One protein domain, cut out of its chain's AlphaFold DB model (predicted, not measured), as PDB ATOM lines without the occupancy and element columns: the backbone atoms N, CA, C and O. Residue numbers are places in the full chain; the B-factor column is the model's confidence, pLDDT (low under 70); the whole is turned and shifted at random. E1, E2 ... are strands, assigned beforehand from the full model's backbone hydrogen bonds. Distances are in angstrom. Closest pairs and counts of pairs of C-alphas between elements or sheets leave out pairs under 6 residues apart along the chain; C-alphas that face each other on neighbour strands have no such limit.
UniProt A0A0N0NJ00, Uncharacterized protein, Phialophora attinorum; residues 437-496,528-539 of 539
ATOM      1  N   ILE A 437     154.629 101.910 193.213       91.00
ATOM      2  CA  ILE A 437     153.786 102.299 194.345       91.00
ATOM      3  C   ILE A 437     153.795 103.837 194.443       91.00
ATOM      4  O   ILE A 437     154.847 104.408 194.743       91.00
ATOM      5  N   PRO A 438     152.663 104.527 194.192       90.12
ATOM      6  CA  PRO A 438     152.593 105.989 194.182       90.12
ATOM      7  C   PRO A 438     152.614 106.578 195.598       90.12
ATOM      8  O   PRO A 438     152.426 105.871 196.589       90.12
ATOM      9  N   VAL A 439     152.782 107.898 195.703       90.75
ATOM     10  CA  VAL A 439     152.534 108.644 196.951       90.75
ATOM     11  C   VAL A 439     151.035 108.622 197.271       90.75
ATOM     12  O   VAL A 439     150.221 108.974 196.418       90.75
ATOM     13  N   PHE A 440     150.656 108.254 198.497       88.69
ATOM     14  CA  PHE A 440     149.266 108.319 198.966       88.69
ATOM     15  C   PHE A 440     149.174 108.420 200.495       88.69
ATOM     16  O   PHE A 440     150.069 108.004 201.224       88.69
ATOM     17  N   ASP A 441     148.038 108.909 200.991       87.62
ATOM     18  CA  ASP A 441     147.681 108.876 202.411       87.62
ATOM     19  C   ASP A 441     146.216 108.439 202.552       87.62
ATOM     20  O   ASP A 441     145.313 109.102 202.031       87.62
ATOM     21  N   LYS A 442     145.968 107.332 203.264       82.25
ATOM     22  CA  LYS A 442     144.629 106.765 203.510       82.25
ATOM     23  C   LYS A 442     143.661 107.759 204.142       82.25
ATOM     24  O   LYS A 442     142.461 107.684 203.877       82.25
ATOM     25  N   ALA A 443     144.151 108.704 204.944       83.56
ATOM     26  CA  ALA A 443     143.321 109.757 205.524       83.56
ATOM     27  C   ALA A 443     142.752 110.719 204.462       83.56
ATOM     28  O   ALA A 443     141.754 111.392 204.723       83.56
ATOM     29  N   THR A 444     143.362 110.766 203.272       81.25
ATOM     30  CA  THR A 444     142.980 111.645 202.153       81.25
ATOM     31  C   THR A 444     142.280 110.927 200.998       81.25
ATOM     32  O   THR A 444     141.680 111.595 200.153       81.25
ATOM     33  N   LEU A 445     142.322 109.589 200.949       76.50
ATOM     34  CA  LEU A 445     141.702 108.817 199.872       76.50
ATOM     35  C   LEU A 445     140.166 108.962 199.892       76.50
ATOM     36  O   LEU A 445     139.550 108.925 200.966       76.50
ATOM     37  N   PRO A 446     139.515 109.109 198.722       68.44
ATOM     38  CA  PRO A 446     138.068 109.240 198.650       68.44
ATOM     39  C   PRO A 446     137.373 107.956 199.125       68.44
ATOM     40  O   PRO A 446     137.734 106.840 198.750       68.44
ATOM     41  N   ARG A 447     136.325 108.126 199.934       65.00
ATOM     42  CA  ARG A 447     135.420 107.043 200.342       65.00
ATOM     43  C   ARG A 447     134.253 106.984 199.362       65.00
ATOM     44  O   ARG A 447     133.606 108.007 199.138       65.00
ATOM     45  N   ILE A 448     133.980 105.813 198.789       56.44
ATOM     46  CA  ILE A 448     132.813 105.607 197.914       56.44
ATOM     47  C   ILE A 448     131.576 105.270 198.768       56.44
ATOM     48  O   ILE A 448     131.690 104.855 199.921       56.44
ATOM     49  N   ASN A 449     130.394 105.575 198.223       49.94
ATOM     50  CA  ASN A 449     129.123 105.683 198.939       49.94
ATOM     51  C   ASN A 449     128.803 104.511 199.878       49.94
ATOM     52  O   ASN A 449     128.759 103.351 199.480       49.94
ATOM     53  N   GLN A 450     128.471 104.872 201.115       51.53
ATOM     54  CA  GLN A 450     127.994 103.970 202.155       51.53
ATOM     55  C   GLN A 450     126.506 103.669 201.946       51.53
ATOM     56  O   GLN A 450     125.703 104.598 201.846       51.53
ATOM     57  N   ASP A 451     126.122 102.393 201.990       50.66
ATOM     58  CA  ASP A 451     124.776 102.029 202.435       50.66
ATOM     59  C   ASP A 451     124.697 102.308 203.952       50.66
ATOM     60  O   ASP A 451     125.458 101.699 204.714       50.66
ATOM     61  N   PRO A 452     123.812 103.205 204.436       52.22
ATOM     62  CA  PRO A 452     123.697 103.516 205.860       52.22
ATOM     63  C   PRO A 452     123.332 102.318 206.754       52.22
ATOM     64  O   PRO A 452     123.442 102.443 207.978       52.22
ATOM     65  N   ALA A 453     122.894 101.193 206.173       57.62
ATOM     66  CA  ALA A 453     122.617  99.942 206.875       57.62
ATOM     67  C   ALA A 453     123.870  99.080 207.154       57.62
ATOM     68  O   ALA A 453     123.803  98.199 208.009       57.62
ATOM     69  N   LYS A 454     125.011  99.332 206.490       54.75
ATOM     70  CA  LYS A 454     126.254  98.536 206.608       54.75
ATOM     71  C   LYS A 454     127.390  99.322 207.271       54.75
ATOM     72  O   LYS A 454     128.425  99.591 206.666       54.75
ATOM     73  N   LYS A 455     127.179  99.753 208.518       45.06
ATOM     74  CA  LYS A 455     128.099 100.673 209.219       45.06
ATOM     75  C   LYS A 455     129.423 100.070 209.690       45.06
ATOM     76  O   LYS A 455     130.344 100.843 209.942       45.06
ATOM     77  N   ASP A 456     129.514  98.747 209.786       48.25
ATOM     78  CA  ASP A 456     130.647  98.066 210.428       48.25
ATOM     79  C   ASP A 456     131.649  97.454 209.423       48.25
ATOM     80  O   ASP A 456     132.713  96.977 209.820       48.25
ATOM     81  N   ASP A 457     131.367  97.532 208.116       47.78
ATOM     82  CA  ASP A 457     132.298  97.110 207.068       47.78
ATOM     83  C   ASP A 457     133.354  98.199 206.804       47.78
ATOM     84  O   ASP A 457     133.074  99.253 206.223       47.78
ATOM     85  N   PHE A 458     134.621  97.907 207.115       46.91
ATOM     86  CA  PHE A 458     135.785  98.728 206.731       46.91
ATOM     87  C   PHE A 458     136.023  98.800 205.198       46.91
ATOM     88  O   PHE A 458     136.985  99.419 204.746       46.91
ATOM     89  N   ALA A 459     135.145  98.194 204.390       48.09
ATOM     90  CA  ALA A 459     135.311  97.910 202.963       48.09
ATOM     91  C   ALA A 459     135.150  99.110 202.000       48.09
ATOM     92  O   ALA A 459     135.347  98.950 200.801       48.09
ATOM     93  N   ASN A 460     134.807 100.310 202.487       52.97
ATOM     94  CA  ASN A 460     134.491 101.478 201.643       52.97
ATOM     95  C   ASN A 460     135.587 102.570 201.620       52.97
ATOM     96  O   ASN A 460     135.303 103.758 201.429       52.97
ATOM     97  N   ILE A 461     136.852 102.180 201.807       57.09
ATOM     98  CA  ILE A 461     138.025 102.993 201.444       57.09
ATOM     99  C   ILE A 461     138.511 102.507 200.079       57.09
ATOM    100  O   ILE A 461     138.800 101.322 199.921       57.09
ATOM    101  N   VAL A 462     138.627 103.408 199.097       64.44
ATOM    102  CA  VAL A 462     139.254 103.064 197.813       64.44
ATOM    103  C   VAL A 462     140.760 103.032 198.008       64.44
ATOM    104  O   VAL A 462     141.441 104.051 197.909       64.44
ATOM    105  N   TRP A 463     141.270 101.846 198.305       77.44
ATOM    106  CA  TRP A 463     142.691 101.554 198.237       77.44
ATOM    107  C   TRP A 463     143.209 101.728 196.806       77.44
ATOM    108  O   TRP A 463     142.516 101.307 195.873       77.44
ATOM    109  N   PRO A 464     144.391 102.343 196.597       83.50
ATOM    110  CA  PRO A 464     144.917 102.531 195.258       83.50
ATOM    111  C   PRO A 464     145.191 101.163 194.636       83.50
ATOM    112  O   PRO A 464     145.889 100.322 195.210       83.50
ATOM    113  N   VAL A 465     144.614 100.962 193.453       83.69
ATOM    114  CA  VAL A 465     144.945  99.842 192.580       83.69
ATOM    115  C   VAL A 465     146.093 100.291 191.687       83.69
ATOM    116  O   VAL A 465     146.002 101.337 191.041       83.69
ATOM    117  N   VAL A 466     147.176  99.522 191.679       87.81
ATOM    118  CA  VAL A 466     148.337  99.743 190.819       87.81
ATOM    119  C   VAL A 466     148.448  98.590 189.833       87.81
ATOM    120  O   VAL A 466     148.493  97.421 190.220       87.81
ATOM    121  N   SER A 467     148.487  98.924 188.548       86.19
ATOM    122  CA  SER A 467     148.799  97.956 187.502       86.19
ATOM    123  C   SER A 467     150.320  97.808 187.378       86.19
ATOM    124  O   SER A 467     151.049  98.793 187.551       86.19
ATOM    125  N   PRO A 468     150.828  96.610 187.058       86.06
ATOM    126  CA  PRO A 468     152.245  96.395 186.812       86.06
ATOM    127  C   PRO A 468     152.723  97.075 185.530       86.06
ATOM    128  O   PRO A 468     151.940  97.537 184.693       86.06
ATOM    129  N   THR A 469     154.046  97.121 185.367       83.44
ATOM    130  CA  THR A 469     154.658  97.555 184.108       83.44
ATOM    131  C   THR A 469     154.172  96.635 182.989       83.44
ATOM    132  O   THR A 469     154.393  95.429 183.056       83.44
ATOM    133  N   LYS A 470     153.488  97.180 181.974       82.44
ATOM    134  CA  LYS A 470     152.877  96.360 180.918       82.44
ATOM    135  C   LYS A 470     153.920  95.558 180.142       82.44
ATOM    136  O   LYS A 470     154.849  96.138 179.581       82.44
ATOM    137  N   ILE A 471     153.706  94.248 180.056       81.12
ATOM    138  CA  ILE A 471     154.504  93.319 179.251       81.12
ATOM    139  C   ILE A 471     153.660  92.857 178.055       81.12
ATOM    140  O   ILE A 471     152.584  92.280 178.214       81.12
ATOM    141  N   ASP A 472     154.139  93.109 176.835       77.44
ATOM    142  CA  ASP A 472     153.351  92.869 175.620       77.44
ATOM    143  C   ASP A 472     153.025  91.383 175.393       77.44
ATOM    144  O   ASP A 472     153.899  90.507 175.328       77.44
ATOM    145  N   GLY A 473     151.731  91.102 175.210       73.75
ATOM    146  CA  GLY A 473     151.206  89.753 174.982       73.75
ATOM    147  C   GLY A 473     151.232  88.856 176.222       73.75
ATOM    148  O   GLY A 473     151.299  87.637 176.077       73.75
ATOM    149  N   VAL A 474     151.226  89.438 177.424       79.94
ATOM    150  CA  VAL A 474     151.247  88.716 178.700       79.94
ATOM    151  C   VAL A 474     150.072  89.149 179.575       79.94
ATOM    152  O   VAL A 474     149.856  90.335 179.796       79.94
ATOM    153  N   GLY A 475     149.324  88.176 180.107       84.88
ATOM    154  CA  GLY A 475     148.374  88.421 181.190       84.88
ATOM    155  C   GLY A 475     149.118  88.736 182.490       84.88
ATOM    156  O   GLY A 475     150.014  87.979 182.878       84.88
ATOM    157  N   GLN A 476     148.744  89.842 183.133       90.38
ATOM    158  CA  GLN A 476     149.271  90.326 184.411       90.38
ATOM    159  C   GLN A 476     148.083  90.737 185.305       90.38
ATOM    160  O   GLN A 476     147.104  91.264 184.768       90.38
ATOM    161  N   PRO A 477     148.126  90.499 186.628       94.31
ATOM    162  CA  PRO A 477     147.083  90.953 187.543       94.31
ATOM    163  C   PRO A 477     147.258  92.434 187.900       94.31
ATOM    164  O   PRO A 477     148.354  92.985 187.790       94.31
ATOM    165  N   ASP A 478     146.194  93.054 188.403       92.62
ATOM    166  CA  ASP A 478     146.294  94.303 189.161       92.62
ATOM    167  C   ASP A 478     146.667  94.024 190.631       92.62
ATOM    168  O   ASP A 478     146.493  92.910 191.133       92.62
ATOM    169  N   PHE A 479     147.142  95.042 191.351       91.69
ATOM    170  CA  PHE A 479     147.485  94.954 192.775       91.69
ATOM    171  C   PHE A 479     146.758  96.032 193.582       91.69
ATOM    172  O   PHE A 479     146.655  97.168 193.128       91.69
ATOM    173  N   GLN A 480     146.281  95.718 194.788       89.75
ATOM    174  CA  GLN A 480     145.627  96.672 195.695       89.75
ATOM    175  C   GLN A 480     146.476  96.888 196.951       89.75
ATOM    176  O   GLN A 480     146.823  95.930 197.639       89.75
ATOM    177  N   ILE A 481     146.773  98.146 197.286       88.25
ATOM    178  CA  ILE A 481     147.663  98.489 198.407       88.25
ATOM    179  C   ILE A 481     146.850  98.929 199.629       88.25
ATOM    180  O   ILE A 481     146.136  99.926 199.555       88.25
ATOM    181  N   THR A 482     146.987  98.231 200.762       85.12
ATOM    182  CA  THR A 482     146.212  98.501 201.997       85.12
ATOM    183  C   THR A 482     147.034  99.083 203.159       85.12
ATOM    184  O   THR A 482     146.537  99.206 204.282       85.12
ATOM    185  N   LEU A 483     148.276  99.502 202.883       83.50
ATOM    186  CA  LEU A 483     149.125 100.282 203.796       83.50
ATOM    187  C   LEU A 483     148.442 101.609 204.180       83.50
ATOM    188  O   LEU A 483     147.729 102.194 203.371       83.50
ATOM    189  N   ASP A 484     148.699 102.156 205.371       86.38
ATOM    190  CA  ASP A 484     148.066 103.424 205.780       86.38
ATOM    191  C   ASP A 484     148.571 104.655 205.005       86.38
ATOM    192  O   ASP A 484     147.817 105.607 204.787       86.38
ATOM    193  N   LYS A 485     149.839 104.666 204.587       87.50
ATOM    194  CA  LYS A 485     150.464 105.820 203.929       87.50
ATOM    195  C   LYS A 485     151.713 105.411 203.154       87.50
ATOM    196  O   LYS A 485     152.449 104.530 203.593       87.50
ATOM    197  N   ASN A 486     151.994 106.118 202.064       90.00
ATOM    198  CA  ASN A 486     153.295 106.139 201.412       90.00
ATOM    199  C   ASN A 486     153.693 107.581 201.050       90.00
ATOM    200  O   ASN A 486     152.998 108.246 200.286       90.00
ATOM    201  N   ASP A 487     154.823 108.055 201.580       91.56
ATOM    202  CA  ASP A 487     155.306 109.437 201.409       91.56
ATOM    203  C   ASP A 487     156.121 109.677 200.124       91.56
ATOM    204  O   ASP A 487     156.305 110.824 199.717       91.56
ATOM    205  N   THR A 488     156.625 108.624 199.478       92.25
ATOM    206  CA  THR A 488     157.525 108.722 198.315       92.25
ATOM    207  C   THR A 488     157.175 107.665 197.282       92.25
ATOM    208  O   THR A 488     157.067 106.502 197.645       92.25
ATOM    209  N   GLU A 489     157.059 108.016 196.004       93.44
ATOM    210  CA  GLU A 489     156.912 107.006 194.949       93.44
ATOM    211  C   GLU A 489     158.148 106.091 194.898       93.44
ATOM    212  O   GLU A 489     159.280 106.575 194.978       93.44
ATOM    213  N   PHE A 490     157.943 104.775 194.789       92.38
ATOM    214  CA  PHE A 490     159.029 103.802 194.636       92.38
ATOM    215  C   PHE A 490     158.600 102.593 193.796       92.38
ATOM    216  O   PHE A 490     157.413 102.278 193.699       92.38
ATOM    217  N   GLN A 491     159.569 101.896 193.198       94.06
ATOM    218  CA  GLN A 491     159.322 100.607 192.551       94.06
ATOM    219  C   GLN A 491     159.426  99.465 193.558       94.06
ATOM    220  O   GLN A 491     160.324  99.441 194.405       94.06
ATOM    221  N   ALA A 492     158.512  98.508 193.451       92.81
ATOM    222  CA  ALA A 492     158.430  97.363 194.338       92.81
ATOM    223  C   ALA A 492     158.327  96.066 193.533       92.81
ATOM    224  O   ALA A 492     157.564  95.975 192.571       92.81
ATOM    225  N   LYS A 493     159.084  95.053 193.953       95.00
ATOM    226  CA  LYS A 493     158.932  93.668 193.510       95.00
ATOM    227  C   LYS A 493     157.863  92.997 194.355       95.00
ATOM    228  O   LYS A 493     157.976  92.998 195.580       95.00
ATOM    229  N   VAL A 494     156.867  92.421 193.700       94.81
ATOM    230  CA  VAL A 494     155.725  91.733 194.320       94.81
ATOM    231  C   VAL A 494     155.571  90.339 193.732       94.81
ATOM    232  O   VAL A 494     155.995  90.094 192.602       94.81
ATOM    233  N   LEU A 495     154.980  89.424 194.502       95.00
ATOM    234  CA  LEU A 495     154.706  88.056 194.064       95.00
ATOM    235  C   LEU A 495     153.212  87.857 193.803       95.00
ATOM    236  O   LEU A 495     152.375  88.312 194.582       95.00
ATOM    237  N   TYR A 496     152.878  87.120 192.746       95.25
ATOM    238  CA  TYR A 496     151.521  86.626 192.510       95.25
ATOM    239  C   TYR A 496     151.518  85.152 192.092       95.25
ATOM    240  O   TYR A 496     152.514  84.619 191.600       95.25
ATOM    241  N   VAL A 528     145.630  91.597 193.541       90.62
ATOM    242  CA  VAL A 528     146.490  90.964 194.549       90.62
ATOM    243  C   VAL A 528     146.774  91.963 195.674       90.62
ATOM    244  O   VAL A 528     147.190  93.094 195.422       90.62
ATOM    245  N   ILE A 529     146.529  91.565 196.922       89.44
ATOM    246  CA  ILE A 529     146.617  92.465 198.077       89.44
ATOM    247  C   ILE A 529     148.069  92.638 198.537       89.44
ATOM    248  O   ILE A 529     148.763  91.661 198.800       89.44
ATOM    249  N   ILE A 530     148.489  93.892 198.702       89.12
ATOM    250  CA  ILE A 530     149.764  94.302 199.301       89.12
ATOM    251  C   ILE A 530     149.429  95.017 200.613       89.12
ATOM    252  O   ILE A 530     149.006  96.178 200.602       89.12
ATOM    253  N   ALA A 531     149.560  94.319 201.741       85.25
ATOM    254  CA  ALA A 531     149.069  94.791 203.039       85.25
ATOM    255  C   ALA A 531     150.170  95.273 203.990       85.25
ATOM    256  O   ALA A 531     149.905  96.048 204.909       85.25
ATOM    257  N   THR A 532     151.401  94.815 203.785       85.00
ATOM    258  CA  THR A 532     152.538  95.018 204.682       85.00
ATOM    259  C   THR A 532     153.832  95.205 203.889       85.00
ATOM    260  O   THR A 532     153.919  94.842 202.719       85.00
ATOM    261  N   GLU A 533     154.884  95.712 204.538       82.12
ATOM    262  CA  GLU A 533     156.226  95.758 203.935       82.12
ATOM    263  C   GLU A 533     156.872  94.372 203.742       82.12
ATOM    264  O   GLU A 533     157.941  94.287 203.148       82.12
ATOM    265  N   ALA A 534     156.247  93.289 204.220       86.25
ATOM    266  CA  ALA A 534     156.688  91.922 203.940       86.25
ATOM    267  C   ALA A 534     156.146  91.380 202.603       86.25
ATOM    268  O   ALA A 534     156.706  90.424 202.068       86.25
ATOM    269  N   ASP A 535     155.097  91.997 202.045       85.88
ATOM    270  CA  ASP A 535     154.452  91.559 200.797       85.88
ATOM    271  C   ASP A 535     155.178  92.071 199.537       85.88
ATOM    272  O   ASP A 535     154.808  91.731 198.411       85.88
ATOM    273  N   PHE A 536     156.214  92.898 199.708       91.00
ATOM    274  CA  PHE A 536     157.010  93.449 198.616       91.00
ATOM    275  C   PHE A 536     158.483  93.648 198.995       91.00
ATOM    276  O   PHE A 536     158.853  93.728 200.161       91.00
ATOM    277  N   THR A 537     159.347  93.785 197.989       92.81
ATOM    278  CA  THR A 537     160.741  94.228 198.158       92.81
ATOM    279  C   THR A 537     160.944  95.541 197.410       92.81
ATOM    280  O   THR A 537     160.667  95.608 196.214       92.81
ATOM    281  N   ARG A 538     161.419  96.593 198.091       91.06
ATOM    282  CA  ARG A 538     161.775  97.869 197.438       91.06
ATOM    283  C   ARG A 538     162.958  97.657 196.482       91.06
ATOM    284  O   ARG A 538     163.888  96.928 196.832       91.06
ATOM    285  N   VAL A 539     162.894  98.270 195.299       89.44
ATOM    286  CA  VAL A 539     163.932  98.234 194.246       89.44
ATOM    287  C   VAL A 539     164.975  99.329 194.465       89.44
ATOM    288  O   VAL A 539     164.562 100.462 194.798       89.44
TER     289      VAL A 539
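This is residues 437 to 496 and 528 to 539 of the 539 residues of an uncharacterized protein of Phialophora attinorum (UniProt A0A0N0NJ00). This domain has little regular structure: two small two-stranded sheets, E1 with E3 and E2 with E4, sit amid loops, and residues 452 to 458 and 469 to 475 stick out. The printed part has 72 residues, no named helix and strands E1 to E4 in order, E1 and E3 parallel, E2 and E4 antiparallel. The class is all strand, with 16 residues in named elements. It is loose, radius of gyration of the C-alphas 14.2 A, spanning 43 by 29 by 19 A.

Residues 437 to 478 hold no named element. Find C-alpha 479 at (147.485, 94.954, 192.775), where E1, residues 479 to 481, begins its 6.7 A. E2, residues 490 to 496, runs 18.9 A; E3, residues 528 to 530, 6.7 A; E4, residues 536 to 538, 6.6 A, to (161.775, 97.869, 197.438).

Look at N 480 of E1 and O 528 of E3, 2.8 A, and N 493 of E2 and O 537 of E4, 2.8 A, within hydrogen-bond range. E1 and E4 are apart.

Residues 497 to 527 are cut out, leaving 6.9 A between C-alphas 496 and 528. No link printed whole is long. Residues 446 to 462 have pLDDT under 70.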